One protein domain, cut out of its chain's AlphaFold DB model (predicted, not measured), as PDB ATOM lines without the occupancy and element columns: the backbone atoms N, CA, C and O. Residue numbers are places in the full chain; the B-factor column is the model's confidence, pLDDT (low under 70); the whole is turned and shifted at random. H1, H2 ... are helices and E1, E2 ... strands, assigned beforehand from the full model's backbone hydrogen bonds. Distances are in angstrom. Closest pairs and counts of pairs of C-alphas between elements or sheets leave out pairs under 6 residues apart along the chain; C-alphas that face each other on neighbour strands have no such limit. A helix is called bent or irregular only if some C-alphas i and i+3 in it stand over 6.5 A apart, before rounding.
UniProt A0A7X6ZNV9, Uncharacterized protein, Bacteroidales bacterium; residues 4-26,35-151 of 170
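What this domain is: This is residues 4 to 26 and 35 to 151 of the 170 residues of an uncharacterized protein of Bacteroidales bacterium (UniProt A0A7X6ZNV9). Look first for a strongly twisted sheet of five strands, in which the two long strands, E3 and E4, make a bent ribbon along the longest axis, while the short strands E5, E1 and E2 step away from E3. Helices gather at the two ends of that ribbon: H2 and H3 at one, where the sheet curls round H3, and H1, H5 and H4 at the other. The printed part has 140 residues with five named helices and five named strands, along the chain E1 E2 E3 H1 E4 H2 H3 H4 H5 E5; the sheet, in the order E2 E1 E5 E3 E4, is mixed, and the class is mixed, helices and strands. The whole is compact, with a radius of gyration of the C-alphas of 14.8 A, and spans 43 by 30 by 25 A.

How they stand to each other: Begin at E3, residues 37 to 47, and its antiparallel neighbour E4, residues 63 to 74, where N 42 and O 69 are 2.8 A apart. E3 bends by 59 degrees at residue 41, E4 by 67 degrees at residue 66. E5, residues 138 to 142, is antiparallel to E3, with N 45 and O 139 at 2.8 A. E1, residues 4 to 6, is parallel to E5, with N 140 and O 4 at 2.8 A. E2, residues 14 to 17, forms a hairpin with E1, with N 5 and O 14 at 2.8 A. H3, residues 85 to 90, is on the sheet; its closest C-alphas to E4 are those of Ser 89 and Ala 74, 4.5 A. H3 touches H2, residues 75 to 78, closest at the C-alphas of Ser 85 and Leu 78, 4.9 A. H4, residues 105 to 111, lies over E4 at a height over the sheet of 8.2 A. H1, residues 56 to 62, and H5, residues 117 to 130, touch about perpendicular, at 89 degrees, closest at the C-alphas of Lys 56 and Gly 121, 4.2 A. H1, H2 and H5 only graze the sheet. Every O i to N i+4 pair is within hydrogen-bond range in H3, 9 of 10 in H5, 0 of 3 in H1 and 1 of 3 in H4, the last two each with 3 of 4 O i to N i+3 pairs; H2 is too short for an O i to N i+4 pair.

Where its parts are: Find C-alpha 4 at (142.503, 218.872, 160.748), where E1 begins; E5 ends at C-alpha 142, (133.879, 212.860, 163.091). E4 measures 29.9 A, E3 28.7 A, H5 20.6 A and E5 12.4 A.

The domain as a whole: Residues 27 to 34 are not printed, and C-alphas 26 and 35 are 20.8 A apart. The link from H3 to H4 is long. No printed residue is under 70 in pLDDT.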
ATOM      1  N   ILE A   4     141.911 219.807 159.795       98.44
ATOM      2  CA  ILE A   4     142.503 218.872 160.748       98.44
ATOM      3  C   ILE A   4     141.407 217.925 161.203       98.44
ATOM      4  O   ILE A   4     140.518 218.325 161.950       98.44
ATOM      5  N   VAL A   5     141.466 216.683 160.743       98.50
ATOM      6  CA  VAL A   5     140.443 215.677 161.021       98.50
ATOM      7  C   VAL A   5     140.832 214.878 162.259       98.50
ATOM      8  O   VAL A   5     141.931 214.326 162.335       98.50
ATOM      9  N   ILE A   6     139.906 214.823 163.209       98.50
ATOM     10  CA  ILE A   6     139.894 213.954 164.378       98.50
ATOM     11  C   ILE A   6     138.902 212.825 164.064       98.50
ATOM     12  O   ILE A   6     137.691 213.079 164.078       98.50
ATOM     13  N   PRO A   7     139.380 211.611 163.730       97.69
ATOM     14  CA  PRO A   7     138.503 210.516 163.352       97.69
ATOM     15  C   PRO A   7     137.665 210.011 164.527       97.69
ATOM     16  O   PRO A   7     138.057 210.153 165.690       97.69
ATOM     17  N   TYR A   8     136.537 209.379 164.213       97.25
ATOM     18  CA  TYR A   8     135.643 208.827 165.227       97.25
ATOM     19  C   TYR A   8     136.356 207.744 166.043       97.25
ATOM     20  O   TYR A   8     137.015 206.871 165.476       97.25
ATOM     21  N   ASP A   9     136.217 207.813 167.371       94.56
ATOM     22  CA  ASP A   9     136.821 206.876 168.332       94.56
ATOM     23  C   ASP A   9     138.328 206.632 168.096       94.56
ATOM     24  O   ASP A   9     138.849 205.525 168.227       94.56
ATOM     25  N   CYS A  10     139.047 207.688 167.701       93.75
ATOM     26  CA  CYS A  10     140.477 207.644 167.431       93.75
ATOM     27  C   CYS A  10     141.236 208.585 168.367       93.75
ATOM     28  O   CYS A  10     140.812 209.706 168.651       93.75
ATOM     29  N   ASP A  11     142.412 208.154 168.817       95.19
ATOM     30  CA  ASP A  11     143.316 208.981 169.604       95.19
ATOM     31  C   ASP A  11     144.280 209.790 168.728       95.19
ATOM     32  O   ASP A  11     145.166 210.454 169.260       95.19
ATOM     33  N   ASN A  12     144.123 209.798 167.403       96.25
ATOM     34  CA  ASN A  12     145.019 210.476 166.471       96.25
ATOM     35  C   ASN A  12     144.307 211.488 165.561       96.25
ATOM     36  O   ASN A  12     143.092 211.626 165.592       96.25
ATOM     37  N   TYR A  13     145.082 212.242 164.783       97.69
ATOM     38  CA  TYR A  13     144.560 213.219 163.827       97.69
ATOM     39  C   TYR A  13     145.372 213.202 162.538       97.69
ATOM     40  O   TYR A  13     146.538 212.802 162.526       97.69
ATOM     41  N   TYR A  14     144.770 213.677 161.454       97.12
ATOM     42  CA  TYR A  14     145.461 213.855 160.184       97.12
ATOM     43  C   TYR A  14     144.998 215.137 159.486       97.12
ATOM     44  O   TYR A  14     144.017 215.766 159.881       97.12
ATOM     45  N   PHE A  15     145.744 215.553 158.467       97.25
ATOM     46  CA  PHE A  15     145.462 216.771 157.713       97.25
ATOM     47  C   PHE A  15     144.850 216.436 156.359       97.25
ATOM     48  O   PHE A  15     145.291 215.497 155.694       97.25
ATOM     49  N   ARG A  16     143.895 217.258 155.933       96.44
ATOM     50  CA  ARG A  16     143.447 217.358 154.542       96.44
ATOM     51  C   ARG A  16     143.840 218.732 153.978       96.44
ATOM     52  O   ARG A  16     143.885 219.703 154.746       96.44
ATOM     53  N   PRO A  17     144.152 218.833 152.675       94.94
ATOM     54  CA  PRO A  17     144.339 220.130 152.034       94.94
ATOM     55  C   PRO A  17     143.015 220.905 152.017       94.94
ATOM     56  O   PRO A  17     141.944 220.310 151.966       94.94
ATOM     57  N   ASP A  18     143.068 222.237 152.057       93.44
ATOM     58  CA  ASP A  18     141.860 223.078 152.037       93.44
ATOM     59  C   ASP A  18     141.060 222.964 150.735       93.44
ATOM     60  O   ASP A  18     139.852 223.195 150.741       93.44
ATOM     61  N   THR A  19     141.700 222.529 149.649       93.38
ATOM     62  CA  THR A  19     141.066 222.264 148.352       93.38
ATOM     63  C   THR A  19     139.992 221.178 148.397       93.38
ATOM     64  O   THR A  19     139.153 221.129 147.503       93.38
ATOM     65  N   THR A  20     139.971 220.320 149.423       96.00
ATOM     66  CA  THR A  20     138.911 219.310 149.566       96.00
ATOM     67  C   THR A  20     137.606 219.892 150.086       96.00
ATOM     68  O   THR A  20     136.575 219.219 150.024       96.00
ATOM     69  N   MET A  21     137.632 221.106 150.646       95.69
ATOM     70  CA  MET A  21     136.459 221.697 151.264       95.69
ATOM     71  C   MET A  21     135.557 222.387 150.245       95.69
ATOM     72  O   MET A  21     136.006 223.198 149.439       95.69
ATOM     73  N   VAL A  22     134.256 222.135 150.362       95.62
ATOM     74  CA  VAL A  22     133.204 222.894 149.686       95.62
ATOM     75  C   VAL A  22     132.255 223.516 150.706       95.62
ATOM     76  O   VAL A  22     131.961 222.935 151.752       95.62
ATOM     77  N   HIS A  23     131.795 224.726 150.391       93.06
ATOM     78  CA  HIS A  23     130.993 225.577 151.275       93.06
ATOM     79  C   HIS A  23     129.479 225.398 151.120       93.06
ATOM     80  O   HIS A  23     128.705 226.069 151.801       93.06
ATOM     81  N   GLU A  24     129.057 224.519 150.217       91.44
ATOM     82  CA  GLU A  24     127.662 224.274 149.864       91.44
ATOM     83  C   GLU A  24     127.476 222.780 149.593       91.44
ATOM     84  O   GLU A  24     128.395 222.113 149.108       91.44
ATOM     85  N   ALA A  25     126.281 222.266 149.880       87.56
ATOM     86  CA  ALA A  25     125.879 220.902 149.546       87.56
ATOM     87  C   ALA A  25     125.503 220.808 148.056       87.56
ATOM     88  O   ALA A  25     124.346 220.615 147.694       87.56
ATOM     89  N   ARG A  26     126.491 221.033 147.187       91.19
ATOM     90  CA  ARG A  26     126.355 220.839 145.739       91.19
ATOM     91  C   ARG A  26     126.536 219.369 145.379       91.19
ATOM     92  O   ARG A  26     127.161 218.630 146.138       91.19
ATOM     93  N   SER A  35     135.368 202.689 143.719       96.62
ATOM     94  CA  SER A  35     134.300 201.681 143.745       96.62
ATOM     95  C   SER A  35     133.518 201.697 145.059       96.62
ATOM     96  O   SER A  35     132.318 201.440 145.050       96.62
ATOM     97  N   VAL A  36     134.145 202.118 146.162       97.94
ATOM     98  CA  VAL A  36     133.516 202.241 147.486       97.94
ATOM     99  C   VAL A  36     133.694 203.670 147.980       97.94
ATOM    100  O   VAL A  36     134.822 204.111 148.181       97.94
ATOM    101  N   LEU A  37     132.586 204.386 148.170       98.19
ATOM    102  CA  LEU A  37     132.567 205.711 148.788       98.19
ATOM    103  C   LEU A  37     132.083 205.559 150.228       98.19
ATOM    104  O   LEU A  37     131.052 204.934 150.464       98.19
ATOM    105  N   GLU A  38     132.820 206.122 151.178       98.38
ATOM    106  CA  GLU A  38     132.422 206.162 152.584       98.38
ATOM    107  C   GLU A  38     132.216 207.608 153.040       98.38
ATOM    108  O   GLU A  38     132.902 208.515 152.566       98.38
ATOM    109  N   ALA A  39     131.312 207.811 153.994       98.06
ATOM    110  CA  ALA A  39     131.027 209.099 154.608       98.06
ATOM    111  C   ALA A  39     131.117 209.008 156.132       98.06
ATOM    112  O   ALA A  39     130.632 208.048 156.726       98.06
ATOM    113  N   ALA A  40     131.682 210.032 156.770       98.06
ATOM    114  CA  ALA A  40     131.571 210.254 158.206       98.06
ATOM    115  C   ALA A  40     130.946 211.632 158.479       98.06
ATOM    116  O   ALA A  40     131.504 212.647 158.034       98.06
ATOM    117  N   PRO A  41     129.816 211.698 159.210       97.69
ATOM    118  CA  PRO A  41     129.251 212.965 159.656       97.69
ATOM    119  C   PRO A  41     130.241 213.645 160.601       97.69
ATOM    120  O   PRO A  41     130.884 212.978 161.412       97.69
ATOM    121  N   CYS A  42     130.384 214.964 160.515       98.12
ATOM    122  CA  CYS A  42     131.370 215.685 161.307       98.12
ATOM    123  C   CYS A  42     130.868 217.024 161.852       98.12
ATOM    124  O   CYS A  42     130.028 217.691 161.247       98.12
ATOM    125  N   LEU A  43     131.452 217.450 162.972       98.25
ATOM    126  CA  LEU A  43     131.369 218.808 163.490       98.25
ATOM    127  C   LEU A  43     132.680 219.542 163.197       98.25
ATOM    128  O   LEU A  43     133.755 219.133 163.627       98.25
ATOM    129  N   CYS A  44     132.584 220.665 162.504       98.06
ATOM    130  CA  CYS A  44     133.677 221.587 162.263       98.06
ATOM    131  C   CYS A  44     133.734 222.662 163.356       98.06
ATOM    132  O   CYS A  44     132.715 223.263 163.688       98.06
ATOM    133  N   ILE A  45     134.936 222.962 163.846       98.44
ATOM    134  CA  ILE A  45     135.263 224.078 164.738       98.44
ATOM    135  C   ILE A  45     136.254 224.998 164.015       98.44
ATOM    136  O   ILE A  45     137.374 224.586 163.705       98.44
ATOM    137  N   LYS A  46     135.869 226.251 163.761       98.50
ATOM    138  CA  LYS A  46     136.707 227.226 163.048       98.50
ATOM    139  C   LYS A  46     137.641 227.956 164.008       98.50
ATOM    140  O   LYS A  46     137.192 228.605 164.954       98.50
ATOM    141  N   ILE A  47     138.937 227.915 163.721       98.62
ATOM    142  CA  ILE A  47     139.959 228.651 164.458       98.62
ATOM    143  C   ILE A  47     139.905 230.139 164.091       98.62
ATOM    144  O   ILE A  47     140.013 230.523 162.925       98.62
ATOM    145  N   CYS A  48     139.780 230.997 165.102       98.38
ATOM    146  CA  CYS A  48     139.673 232.451 164.951       98.38
ATOM    147  C   CYS A  48     140.933 233.209 165.387       98.38
ATOM    148  O   CYS A  48     141.056 234.411 165.158       98.38
ATOM    149  N   LYS A  49     141.897 232.511 166.001       98.25
ATOM    150  CA  LYS A  49     143.154 233.092 166.479       98.25
ATOM    151  C   LYS A  49     144.317 232.143 166.222       98.25
ATOM    152  O   LYS A  49     144.204 230.947 166.459       98.25
ATOM    153  N   SER A  50     145.460 232.682 165.802       98.12
ATOM    154  CA  SER A  50     146.675 231.880 165.649       98.12
ATOM    155  C   SER A  50     147.272 231.497 167.005       98.12
ATOM    156  O   SER A  50     147.396 232.353 167.885       98.12
ATOM    157  N   GLY A  51     147.688 230.242 167.175       97.81
ATOM    158  CA  GLY A  51     148.276 229.765 168.426       97.81
ATOM    159  C   GLY A  51     149.107 228.490 168.294       97.81
ATOM    160  O   GLY A  51     148.809 227.590 167.510       97.81
ATOM    161  N   LYS A  52     150.164 228.428 169.104       98.19
ATOM    162  CA  LYS A  52     151.124 227.326 169.221       98.19
ATOM    163  C   LYS A  52     151.244 226.956 170.698       98.19
ATOM    164  O   LYS A  52     151.219 227.858 171.534       98.19
ATOM    165  N   ALA A  53     151.368 225.665 171.007       97.94
ATOM    166  CA  ALA A  53     151.438 225.147 172.378       97.94
ATOM    167  C   ALA A  53     150.318 225.713 173.283       97.94
ATOM    168  O   ALA A  53     150.550 226.181 174.399       97.94
ATOM    169  N   ILE A  54     149.087 225.721 172.767       98.50
ATOM    170  CA  ILE A  54     147.916 226.273 173.445       98.50
ATOM    171  C   ILE A  54     147.528 225.329 174.580       98.50
ATOM    172  O   ILE A  54     147.068 224.223 174.328       98.50
ATOM    173  N   SER A  55     147.638 225.770 175.832       98.25
ATOM    174  CA  SER A  55     147.111 224.966 176.939       98.25
ATOM    175  C   SER A  55     145.587 224.831 176.850       98.25
ATOM    176  O   SER A  55     144.898 225.825 176.588       98.25
ATOM    177  N   LYS A  56     145.047 223.644 177.161       97.38
ATOM    178  CA  LYS A  56     143.608 223.326 177.049       97.38
ATOM    179  C   LYS A  56     142.686 224.355 177.713       97.38
ATOM    180  O   LYS A  56     141.630 224.680 177.178       97.38
ATOM    181  N   ARG A  57     143.107 224.956 178.836       97.06
ATOM    182  CA  ARG A  57     142.339 225.986 179.572       97.06
ATOM    183  C   ARG A  57     142.128 227.288 178.790       97.06
ATOM    184  O   ARG A  57     141.256 228.076 179.137       97.06
ATOM    185  N   PHE A  58     142.941 227.543 177.766       97.81
ATOM    186  CA  PHE A  58     142.844 228.734 176.922       97.81
ATOM    187  C   PHE A  58     142.149 228.473 175.585       97.81
ATOM    188  O   PHE A  58     141.873 229.438 174.874       97.81
ATOM    189  N   ALA A  59     141.834 227.215 175.260       97.50
ATOM    190  CA  ALA A  59     141.315 226.793 173.960       97.50
ATOM    191  C   ALA A  59     140.076 227.578 173.506       97.50
ATOM    192  O   ALA A  59     140.001 227.993 172.353       97.50
ATOM    193  N   ARG A  60     139.152 227.891 174.426       97.31
ATOM    194  CA  ARG A  60     137.913 228.629 174.118       97.31
ATOM    195  C   ARG A  60     138.133 229.993 173.449       97.31
ATOM    196  O   ARG A  60     137.245 230.479 172.761       97.31
ATOM    197  N   ARG A  61     139.308 230.605 173.633       97.88
ATOM    198  CA  ARG A  61     139.677 231.906 173.044       97.88
ATOM    199  C   ARG A  61     140.102 231.820 171.575       97.88
ATOM    200  O   ARG A  61     140.412 232.853 170.990       97.88
ATOM    201  N   TYR A  62     140.227 230.612 171.032       98.56
ATOM    202  CA  TYR A  62     140.834 230.358 169.726       98.56
ATOM    203  C   TYR A  62     139.845 229.832 168.687       98.56
ATOM    204  O   TYR A  62     140.254 229.630 167.550       98.56
ATOM    205  N   TYR A  63     138.574 229.644 169.039       98.44
ATOM    206  CA  TYR A  63     137.513 229.326 168.089       98.44
ATOM    207  C   TYR A  63     136.255 230.142 168.387       98.44
ATOM    208  O   TYR A  63     135.963 230.452 169.546       98.44
ATOM    209  N   ASP A  64     135.533 230.504 167.331       98.44
ATOM    210  CA  ASP A  64     134.358 231.382 167.388       98.44
ATOM    211  C   ASP A  64     133.141 230.838 166.634       98.44
ATOM    212  O   ASP A  64     132.028 231.299 166.874       98.44
ATOM    213  N   ALA A  65     133.327 229.843 165.766       98.44
ATOM    214  CA  ALA A  65     132.259 229.304 164.943       98.44
ATOM    215  C   ALA A  65     132.327 227.782 164.825       98.44
ATOM    216  O   ALA A  65     133.405 227.182 164.876       98.44
ATOM    217  N   ILE A  66     131.158 227.179 164.639       98.31
ATOM    218  CA  ILE A  66     130.954 225.745 164.482       98.31
ATOM    219  C   ILE A  66     129.978 225.457 163.343       98.31
ATOM    220  O   ILE A  66     129.108 226.270 163.043       98.31
ATOM    221  N   GLY A  67     130.072 224.286 162.732       97.44
ATOM    222  CA  GLY A  67     129.100 223.849 161.734       97.44
ATOM    223  C   GLY A  67     129.137 222.350 161.542       97.44
ATOM    224  O   GLY A  67     130.139 221.709 161.842       97.44
ATOM    225  N   PHE A  68     128.038 221.792 161.062       98.00
ATOM    226  CA  PHE A  68     127.994 220.390 160.681       98.00
ATOM    227  C   PHE A  68     128.470 220.211 159.247       98.00
ATOM    228  O   PHE A  68     128.381 221.120 158.425       98.00
ATOM    229  N   GLY A  69     128.962 219.018 158.960       97.69
ATOM    230  CA  GLY A  69     129.430 218.647 157.644       97.69
ATOM    231  C   GLY A  69     129.548 217.143 157.495       97.69
ATOM    232  O   GLY A  69     129.190 216.377 158.391       97.69
ATOM    233  N   VAL A  70     130.103 216.731 156.366       98.19
ATOM    234  CA  VAL A  70     130.488 215.346 156.110       98.19
ATOM    235  C   VAL A  70     131.900 215.307 155.545       98.19
ATOM    236  O   VAL A  70     132.304 216.162 154.753       98.19
ATOM    237  N   THR A  71     132.656 214.295 155.952       98.38
ATOM    238  CA  THR A  71     133.910 213.920 155.301       98.38
ATOM    239  C   THR A  71     133.704 212.648 154.496       98.38
ATOM    240  O   THR A  71     133.193 211.654 155.003       98.38
ATOM    241  N   LEU A  72     134.091 212.691 153.227       98.12
ATOM    242  CA  LEU A  72     134.028 211.585 152.286       98.12
ATOM    243  C   LEU A  72     135.406 210.941 152.129       98.12
ATOM    244  O   LEU A  72     136.440 211.584 152.358       98.12
ATOM    245  N   TYR A  73     135.398 209.664 151.761       98.12
ATOM    246  CA  TYR A  73     136.583 208.827 151.619       98.12
ATOM    247  C   TYR A  73     136.419 207.852 150.455       98.12
ATOM    248  O   TYR A  73     135.381 207.202 150.328       98.12
ATOM    249  N   ALA A  74     137.467 207.668 149.655       98.06
ATOM    250  CA  ALA A  74     137.535 206.527 148.744       98.06
ATOM    251  C   ALA A  74     137.901 205.274 149.556       98.06
ATOM    252  O   ALA A  74     139.081 205.029 149.836       98.06
ATOM    253  N   GLY A  75     136.899 204.506 149.982       97.56
ATOM    254  CA  GLY A  75     137.059 203.333 150.846       97.56
ATOM    255  C   GLY A  75     137.877 202.222 150.187       97.56
ATOM    256  O   GLY A  75     138.751 201.635 150.822       97.56
ATOM    257  N   ASN A  76     137.691 201.996 148.882       97.75
ATOM    258  CA  ASN A  76     138.456 200.999 148.126       97.75
ATOM    259  C   ASN A  76     139.949 201.349 148.029       97.75
ATOM    260  O   ASN A  76     140.788 200.453 147.989       97.75
ATOM    261  N   ILE A  77     140.287 202.642 148.012       97.62
ATOM    262  CA  ILE A  77     141.676 203.111 148.030       97.62
ATOM    263  C   ILE A  77     142.242 203.016 149.447       97.62
ATOM    264  O   ILE A  77     143.361 202.544 149.623       97.62
ATOM    265  N   LEU A  78     141.473 203.427 150.461       96.50
ATOM    266  CA  LEU A  78     141.906 203.384 151.859       96.50
ATOM    267  C   LEU A  78     142.227 201.956 152.316       96.50
ATOM    268  O   LEU A  78     143.241 201.736 152.977       96.50
ATOM    269  N   ALA A  79     141.397 200.994 151.907       96.88
ATOM    270  CA  ALA A  79     141.543 199.578 152.227       96.88
ATOM    271  C   ALA A  79     142.835 198.942 151.687       96.88
ATOM    272  O   ALA A  79     143.218 197.873 152.155       96.88
ATOM    273  N   GLN A  80     143.537 199.589 150.746       96.31
ATOM    274  CA  GLN A  80     144.842 199.115 150.272       96.31
ATOM    275  C   GLN A  80     145.900 199.142 151.383       96.31
ATOM    276  O   GLN A  80     146.862 198.390 151.313       96.31
ATOM    277  N   GLY A  81     145.755 200.001 152.401       92.88
ATOM    278  CA  GLY A  81     146.663 200.030 153.558       92.88
ATOM    279  C   GLY A  81     148.090 200.514 153.264       92.88
ATOM    280  O   GLY A  81     148.919 200.564 154.167       92.88
ATOM    281  N   GLU A  82     148.378 200.906 152.023       93.56
ATOM    282  CA  GLU A  82     149.682 201.431 151.603       93.56
ATOM    283  C   GLU A  82     149.951 202.844 152.141       93.56
ATOM    284  O   GLU A  82     149.018 203.598 152.435       93.56
ATOM    285  N   LEU A  83     151.228 203.248 152.160       90.19
ATOM    286  CA  LEU A  83     151.700 204.552 152.659       90.19
ATOM    287  C   LEU A  83     150.885 205.752 152.135       90.19
ATOM    288  O   LEU A  83     150.620 206.698 152.871       90.19
ATOM    289  N   PHE A  84     150.478 205.712 150.864       94.19
ATOM    290  CA  PHE A  84     149.777 206.813 150.190       94.19
ATOM    291  C   PHE A  84     148.250 206.671 150.186       94.19
ATOM    292  O   PHE A  84     147.551 207.534 149.649       94.19
ATOM    293  N   SER A  85     147.713 205.579 150.737       95.62
ATOM    294  CA  SER A  85     146.284 205.253 150.664       95.62
ATOM    295  C   SER A  85     145.423 206.300 151.356       95.62
ATOM    296  O   SER A  85     144.411 206.707 150.796       95.62
ATOM    297  N   LEU A  86     145.856 206.812 152.514       94.88
ATOM    298  CA  LEU A  86     145.130 207.864 153.229       94.88
ATOM    299  C   LEU A  86     145.037 209.149 152.400       94.88
ATOM    300  O   LEU A  86     143.945 209.682 152.219       94.88
ATOM    301  N   THR A  87     146.156 209.640 151.862       94.81
ATOM    302  CA  THR A  87     146.172 210.870 151.055       94.81
ATOM    303  C   THR A  87     145.295 210.725 149.817       94.81
ATOM    304  O   THR A  87     144.413 211.552 149.607       94.81
ATOM    305  N   ARG A  88     145.457 209.645 149.042       95.12
ATOM    306  CA  ARG A  88     144.625 209.401 147.851       95.12
ATOM    307  C   ARG A  88     143.144 209.245 148.195       95.12
ATOM    308  O   ARG A  88     142.300 209.746 147.469       95.12
ATOM    309  N   SER A  89     142.833 208.612 149.326       97.06
ATOM    310  CA  SER A  89     141.453 208.420 149.778       97.06
ATOM    311  C   SER A  89     140.774 209.702 150.256       97.06
ATOM    312  O   SER A  89     139.552 209.783 150.235       97.06
ATOM    313  N   THR A  90     141.534 210.704 150.698       96.81
ATOM    314  CA  THR A  90     140.972 211.872 151.394       96.81
ATOM    315  C   THR A  90     141.146 213.183 150.646       96.81
ATOM    316  O   THR A  90     140.461 214.142 150.982       96.81
ATOM    317  N   SER A  91     142.053 213.252 149.669       94.62
ATOM    318  CA  SER A  91     142.517 214.519 149.081       94.62
ATOM    319  C   SER A  91     142.021 214.788 147.660       94.62
ATOM    320  O   SER A  91     142.503 215.725 147.031       94.62
ATOM    321  N   PHE A  92     141.093 213.982 147.142       91.81
ATOM    322  CA  PHE A  92     140.409 214.307 145.892       91.81
ATOM    323  C   PHE A  92     139.334 215.384 146.123       91.81
ATOM    324  O   PHE A  92     139.058 215.774 147.261       91.81
ATOM    325  N   ASP A  93     138.780 215.916 145.038       92.69
ATOM    326  CA  ASP A  93     137.939 217.108 145.099       92.69
ATOM    327  C   ASP A  93     136.664 216.894 145.929       92.69
ATOM    328  O   ASP A  93     136.043 215.832 145.904       92.69
ATOM    329  N   ALA A  94     136.259 217.944 146.651       94.31
ATOM    330  CA  ALA A  94     134.995 218.019 147.389       94.31
ATOM    331  C   ALA A  94     134.755 216.914 148.443       94.31
ATOM    332  O   ALA A  94     133.611 216.618 148.785       94.31
ATOM    333  N   THR A  95     135.810 216.326 149.017       96.88
ATOM    334  CA  THR A  95     135.674 215.294 150.061       96.88
ATOM    335  C   THR A  95     135.356 215.839 151.453       96.88
ATOM    336  O   THR A  95     135.212 215.058 152.392       96.88
ATOM    337  N   THR A  96     135.261 217.154 151.638       97.75
ATOM    338  CA  THR A  96     134.840 217.773 152.899       97.75
ATOM    339  C   THR A  96     133.723 218.773 152.615       97.75
ATOM    340  O   THR A  96     133.965 219.860 152.105       97.75
ATOM    341  N   VAL A  97     132.486 218.432 152.960       97.50
ATOM    342  CA  VAL A  97     131.326 219.306 152.735       97.50
ATOM    343  C   VAL A  97     130.965 219.973 154.054       97.50
ATOM    344  O   VAL A  97     130.543 219.292 154.986       97.50
ATOM    345  N   ILE A  98     131.151 221.290 154.150       96.81
ATOM    346  CA  ILE A  98     130.803 222.087 155.336       96.81
ATOM    347  C   ILE A  98     130.013 223.313 154.864       96.81
ATOM    348  O   ILE A  98     130.618 224.321 154.481       96.81
ATOM    349  N   PRO A  99     128.668 223.247 154.877       95.50
ATOM    350  CA  PRO A  99     127.838 224.372 154.479       95.50
ATOM    351  C   PRO A  99     128.059 225.612 155.349       95.50
ATOM    352  O   PRO A  99     128.204 225.525 156.571       95.50
ATOM    353  N   ILE A 100     128.058 226.782 154.713       93.00
ATOM    354  CA  ILE A 100     128.109 228.088 155.383       93.00
ATOM    355  C   ILE A 100     126.743 228.797 155.279       93.00
ATOM    356  O   ILE A 100     126.015 228.561 154.317       93.00
ATOM    357  N   PRO A 101     126.371 229.685 156.225       95.56
ATOM    358  CA  PRO A 101     127.170 230.199 157.339       95.56
ATOM    359  C   PRO A 101     127.320 229.218 158.511       95.56
ATOM    360  O   PRO A 101     126.408 228.473 158.852       95.56
ATOM    361  N   LEU A 102     128.475 229.289 159.180       97.38
ATOM    362  CA  LEU A 102     128.709 228.594 160.447       97.38
ATOM    363  C   LEU A 102     127.929 229.268 161.589       97.38
ATOM    364  O   LEU A 102     127.747 230.488 161.604       97.38
ATOM    365  N   SER A 103     127.521 228.481 162.581       97.81
ATOM    366  CA  SER A 103     126.892 228.972 163.810       97.81
ATOM    367  C   SER A 103     127.926 229.502 164.810       97.81
ATOM    368  O   SER A 103     129.052 229.005 164.836       97.81
ATOM    369  N   PRO A 104     127.566 230.458 165.686       98.31
ATOM    370  CA  PRO A 104     128.430 230.878 166.787       98.31
ATOM    371  C   PRO A 104     128.785 229.710 167.716       98.31
ATOM    372  O   PRO A 104     127.936 228.873 168.032       98.31
ATOM    373  N   ALA A 105     130.032 229.665 168.182       97.62
ATOM    374  CA  ALA A 105     130.541 228.588 169.032       97.62
ATOM    375  C   ALA A 105     129.816 228.460 170.382       97.62
ATOM    376  O   ALA A 105     129.843 227.402 171.008       97.62
ATOM    377  N   GLU A 106     129.142 229.513 170.835       97.25
ATOM    378  CA  GLU A 106     128.292 229.513 172.025       97.25
ATOM    379  C   GLU A 106     127.123 228.524 171.903       97.25
ATOM    380  O   GLU A 106     126.664 228.003 172.918       97.25
ATOM    381  N   ARG A 107     126.686 228.206 170.675       96.88
ATOM    382  CA  ARG A 107     125.606 227.244 170.405       96.88
ATOM    383  C   ARG A 107     126.061 225.784 170.413       96.88
ATOM    384  O   ARG A 107     125.247 224.900 170.173       96.88
ATOM    385  N   LEU A 108     127.337 225.500 170.698       96.69
ATOM    386  CA  LEU A 108     127.886 224.138 170.677       96.69
ATOM    387  C   LEU A 108     127.055 223.156 171.501       96.69
ATOM    388  O   LEU A 108     126.663 222.115 170.992       96.69
ATOM    389  N   GLN A 109     126.748 223.505 172.751       94.81
ATOM    390  CA  GLN A 109     126.036 222.599 173.652       94.81
ATOM    391  C   GLN A 109     124.579 222.357 173.221       94.81
ATOM    392  O   GLN A 109     124.029 221.298 173.503       94.81
ATOM    393  N   GLU A 110     123.960 223.328 172.546       95.00
ATOM    394  CA  GLU A 110     122.613 223.212 171.977       95.00
ATOM    395  C   GLU A 110     122.624 222.283 170.754       95.00
ATOM    396  O   GLU A 110     121.813 221.366 170.658       95.00
ATOM    397  N   LEU A 111     123.569 222.506 169.836       94.38
ATOM    398  CA  LEU A 111     123.615 221.839 168.536       94.38
ATOM    399  C   LEU A 111     124.248 220.441 168.605       94.38
ATOM    400  O   LEU A 111     123.720 219.486 168.040       94.38
ATOM    401  N   CYS A 112     125.375 220.295 169.297       95.88
ATOM    402  CA  CYS A 112     126.153 219.059 169.378       95.88
ATOM    403  C   CYS A 112     126.710 218.868 170.802       95.88
ATOM    404  O   CYS A 112     127.896 219.100 171.045       95.88
ATOM    405  N   PRO A 113     125.885 218.435 171.772       93.62
ATOM    406  CA  PRO A 113     126.335 218.250 173.154       93.62
ATOM    407  C   PRO A 113     127.305 217.072 173.327       93.62
ATOM    408  O   PRO A 113     127.896 216.937 174.398       93.62
ATOM    409  N   ASP A 114     127.471 216.243 172.294       92.38
ATOM    410  CA  ASP A 114     128.398 215.109 172.277       92.38
ATOM    411  C   ASP A 114     129.865 215.587 172.207       92.38
ATOM    412  O   ASP A 114     130.776 214.899 172.668       92.38
ATOM    413  N   ILE A 115     130.101 216.813 171.715       95.56
ATOM    414  CA  ILE A 115     131.412 217.467 171.701       95.56
ATOM    415  C   ILE A 115     131.449 218.583 172.748       95.56
ATOM    416  O   ILE A 115     130.770 219.601 172.644       95.56
ATOM    417  N   THR A 116     132.308 218.426 173.757       95.94
ATOM    418  CA  THR A 116     132.451 219.413 174.838       95.94
ATOM    419  C   THR A 116     133.605 220.387 174.591       95.94
ATOM    420  O   THR A 116     134.599 220.071 173.934       95.94
ATOM    421  N   SER A 117     133.537 221.572 175.209       95.81
ATOM    422  CA  SER A 117     134.652 222.538 175.195       95.81
ATOM    423  C   SER A 117     135.952 221.963 175.771       95.81
ATOM    424  O   SER A 117     137.039 222.325 175.318       95.81
ATOM    425  N   GLU A 118     135.860 221.066 176.760       96.38
ATOM    426  CA  GLU A 118     137.029 220.370 177.305       96.38
ATOM    427  C   GLU A 118     137.638 219.422 176.267       96.38
ATOM    428  O   GLU A 118     138.860 219.401 176.102       96.38
ATOM    429  N   HIS A 119     136.796 218.674 175.547       96.62
ATOM    430  CA  HIS A 119     137.224 217.771 174.483       96.62
ATOM    431  C   HIS A 119     137.954 218.545 173.376       96.62
ATOM    432  O   HIS A 119     139.088 218.206 173.037       96.62
ATOM    433  N   ILE A 120     137.372 219.650 172.894       98.12
ATOM    434  CA  ILE A 120     138.023 220.545 171.921       98.12
ATOM    435  C   ILE A 120     139.370 221.035 172.466       98.12
ATOM    436  O   ILE A 120     140.381 220.996 171.766       98.12
ATOM    437  N   GLY A 121     139.414 221.452 173.736       98.25
ATOM    438  CA  GLY A 121     140.636 221.944 174.363       98.25
ATOM    439  C   GLY A 121     141.766 220.918 174.429       98.25
ATOM    440  O   GLY A 121     142.918 221.290 174.205       98.25
ATOM    441  N   LYS A 122     141.454 219.639 174.673       98.12
ATOM    442  CA  LYS A 122     142.439 218.541 174.647       98.12
ATOM    443  C   LYS A 122     143.065 218.385 173.261       98.12
ATOM    444  O   LYS A 122     144.287 218.298 173.148       98.12
ATOM    445  N   TRP A 123     142.252 218.409 172.207       98.44
ATOM    446  CA  TRP A 123     142.753 218.304 170.835       98.44
ATOM    447  C   TRP A 123     143.529 219.533 170.396       98.44
ATOM    448  O   TRP A 123     144.601 219.394 169.816       98.44
ATOM    449  N   MET A 124     143.055 220.732 170.734       98.44
ATOM    450  CA  MET A 124     143.798 221.961 170.469       98.44
ATOM    451  C   MET A 124     145.174 221.946 171.126       98.44
ATOM    452  O   MET A 124     146.156 222.302 170.481       98.44
ATOM    453  N   GLU A 125     145.272 221.505 172.380       98.50
ATOM    454  CA  GLU A 125     146.549 221.361 173.082       98.50
ATOM    455  C   GLU A 125     147.459 220.348 172.382       98.50
ATOM    456  O   GLU A 125     148.592 220.684 172.030       98.50
ATOM    457  N   LYS A 126     146.936 219.155 172.076       98.38
ATOM    458  CA  LYS A 126     147.671 218.094 171.376       98.38
ATOM    459  C   LYS A 126     148.185 218.536 170.004       98.38
ATOM    460  O   LYS A 126     149.370 218.390 169.707       98.38
ATOM    461  N   ILE A 127     147.309 219.082 169.164       98.38
ATOM    462  CA  ILE A 127     147.638 219.483 167.793       98.38
ATOM    463  C   ILE A 127     148.587 220.678 167.814       98.38
ATOM    464  O   ILE A 127     149.616 220.665 167.133       98.38
ATOM    465  N   SER A 128     148.278 221.699 168.624       98.38
ATOM    466  CA  SER A 128     149.062 222.935 168.649       98.38
ATOM    467  C   SER A 128     150.457 222.756 169.258       98.38
ATOM    468  O   SER A 128     151.334 223.599 169.053       98.38
ATOM    469  N   HIS A 129     150.710 221.656 169.975       97.88
ATOM    470  CA  HIS A 129     152.050 221.317 170.447       97.88
ATOM    471  C   HIS A 129     153.031 221.151 169.278       97.88
ATOM    472  O   HIS A 129     154.115 221.732 169.286       97.88
ATOM    473  N   ASN A 130     152.606 220.477 168.203       97.12
ATOM    474  CA  ASN A 130     153.450 220.166 167.041       97.12
ATOM    475  C   ASN A 130     153.136 221.020 165.809       97.12
ATOM    476  O   ASN A 130     154.049 221.380 165.073       97.12
ATOM    477  N   ASN A 131     151.923 221.559 165.704       97.94
ATOM    478  CA  ASN A 131     151.494 222.382 164.571       97.94
ATOM    479  C   ASN A 131     151.102 223.793 165.019       97.94
ATOM    480  O   ASN A 131     150.697 223.998 166.156       97.94
ATOM    481  N   LEU A 132     151.271 224.798 164.165       97.88
ATOM    482  CA  LEU A 132     150.697 226.120 164.416       97.88
ATOM    483  C   LEU A 132     149.241 226.085 163.946       97.88
ATOM    484  O   LEU A 132     149.018 225.888 162.755       97.88
ATOM    485  N   LEU A 133     148.282 226.313 164.846       98.38
ATOM    486  CA  LEU A 133     146.898 226.568 164.443       98.38
ATOM    487  C   LEU A 133     146.811 228.009 163.951       98.38
ATOM    488  O   LEU A 133     147.249 228.922 164.658       98.38
ATOM    489  N   ARG A 134     146.304 228.216 162.739       98.06
ATOM    490  CA  ARG A 134     146.177 229.529 162.094       98.06
ATOM    491  C   ARG A 134     144.716 229.945 162.012       98.06
ATOM    492  O   ARG A 134     143.816 229.114 162.033       98.06
ATOM    493  N   ILE A 135     144.488 231.250 161.886       98.19
ATOM    494  CA  ILE A 135     143.156 231.787 161.590       98.19
ATOM    495  C   ILE A 135     142.622 231.118 160.317       98.19
ATOM    496  O   ILE A 135     143.316 231.075 159.301       98.19
ATOM    497  N   GLY A 136     141.396 230.609 160.394       96.75
ATOM    498  CA  GLY A 136     140.726 229.897 159.312       96.75
ATOM    499  C   GLY A 136     140.904 228.382 159.352       96.75
ATOM    500  O   GLY A 136     140.073 227.700 158.769       96.75
ATOM    501  N   ASP A 137     141.909 227.843 160.057       98.25
ATOM    502  CA  ASP A 137     142.042 226.390 160.214       98.25
ATOM    503  C   ASP A 137     140.762 225.795 160.820       98.25
ATOM    504  O   ASP A 137     140.084 226.429 161.632       98.25
ATOM    505  N   MET A 138     140.434 224.569 160.429       98.25
ATOM    506  CA  MET A 138     139.236 223.873 160.880       98.25
ATOM    507  C   MET A 138     139.620 222.598 161.613       98.25
ATOM    508  O   MET A 138     140.360 221.773 161.081       98.25
ATOM    509  N   LEU A 139     139.105 222.426 162.829       98.50
ATOM    510  CA  LEU A 139     139.125 221.135 163.512       98.50
ATOM    511  C   LEU A 139     137.835 220.401 163.166       98.50
ATOM    512  O   LEU A 139     136.754 220.908 163.447       98.50
ATOM    513  N   ILE A 140     137.951 219.233 162.558       98.56
ATOM    514  CA  ILE A 140     136.833 218.437 162.065       98.56
ATOM    515  C   ILE A 140     136.740 217.187 162.931       98.56
ATOM    516  O   ILE A 140     137.586 216.306 162.839       98.56
ATOM    517  N   PHE A 141     135.724 217.125 163.782       98.56
ATOM    518  CA  PHE A 141     135.428 215.983 164.638       98.56
ATOM    519  C   PHE A 141     134.440 215.071 163.928       98.56
ATOM    520  O   PHE A 141     133.296 215.474 163.727       98.56
ATOM    521  N   GLU A 142     134.843 213.862 163.552       98.25
ATOM    522  CA  GLU A 142     133.879 212.860 163.091       98.25
ATOM    523  C   GLU A 142     132.986 212.421 164.257       98.25
ATOM    524  O   GLU A 142     133.457 212.095 165.347       98.25
ATOM    525  N   LEU A 143     131.677 212.440 164.024       96.94
ATOM    526  CA  LEU A 143     130.648 212.209 165.037       96.94
ATOM    527  C   LEU A 143     130.164 210.755 165.068       96.94
ATOM    528  O   LEU A 143     129.522 210.350 166.031       96.94
ATOM    529  N   ALA A 144     130.462 209.978 164.025       96.06
ATOM    530  CA  ALA A 144     130.104 208.570 163.911       96.06
ATOM    531  C   ALA A 144     131.142 207.814 163.060       96.06
ATOM    532  O   ALA A 144     131.885 208.455 162.306       96.06
ATOM    533  N   PRO A 145     131.186 206.469 163.135       96.81
ATOM    534  CA  PRO A 145     131.990 205.665 162.223       96.81
ATOM    535  C   PRO A 145     131.635 205.953 160.763       96.81
ATOM    536  O   PRO A 145     130.488 206.273 160.443       96.81
ATOM    537  N   ARG A 146     132.610 205.763 159.871       96.88
ATOM    538  CA  ARG A 146     132.370 205.808 158.427       96.88
ATOM    539  C   ARG A 146     131.328 204.766 158.017       96.88
ATOM    540  O   ARG A 146     131.407 203.612 158.438       96.88
ATOM    541  N   SER A 147     130.394 205.161 157.160       97.31
ATOM    542  CA  SER A 147     129.424 204.272 156.520       97.31
ATOM    543  C   SER A 147     129.571 204.309 155.003       97.31
ATOM    544  O   SER A 147     129.932 205.335 154.427       97.31
ATOM    545  N   ILE A 148     129.309 203.175 154.350       97.94
ATOM    546  CA  ILE A 148     129.299 203.092 152.885       97.94
ATOM    547  C   ILE A 148     128.099 203.877 152.357       97.94
ATOM    548  O   ILE A 148     126.986 203.734 152.864       97.94
ATOM    549  N   VAL A 149     128.335 204.680 151.323       96.56
ATOM    550  CA  VAL A 149     127.314 205.488 150.660       96.56
ATOM    551  C   VAL A 149     126.866 204.810 149.369       96.56
ATOM    552  O   VAL A 149     127.694 204.420 148.542       96.56
ATOM    553  N   ASP A 150     125.552 204.695 149.188       95.56
ATOM    554  CA  ASP A 150     124.961 204.300 147.912       95.56
ATOM    555  C   ASP A 150     125.024 205.480 146.939       95.56
ATOM    556  O   ASP A 150     124.336 206.482 147.113       95.56
ATOM    557  N   LYS A 151     125.862 205.363 145.908       94.69
ATOM    558  CA  LYS A 151     126.071 206.423 144.911       94.69
ATOM    559  C   LYS A 151     124.886 206.618 143.968       94.69
ATOM    560  O   LYS A 151     124.894 207.569 143.201       94.69
TER     561      LYS A 151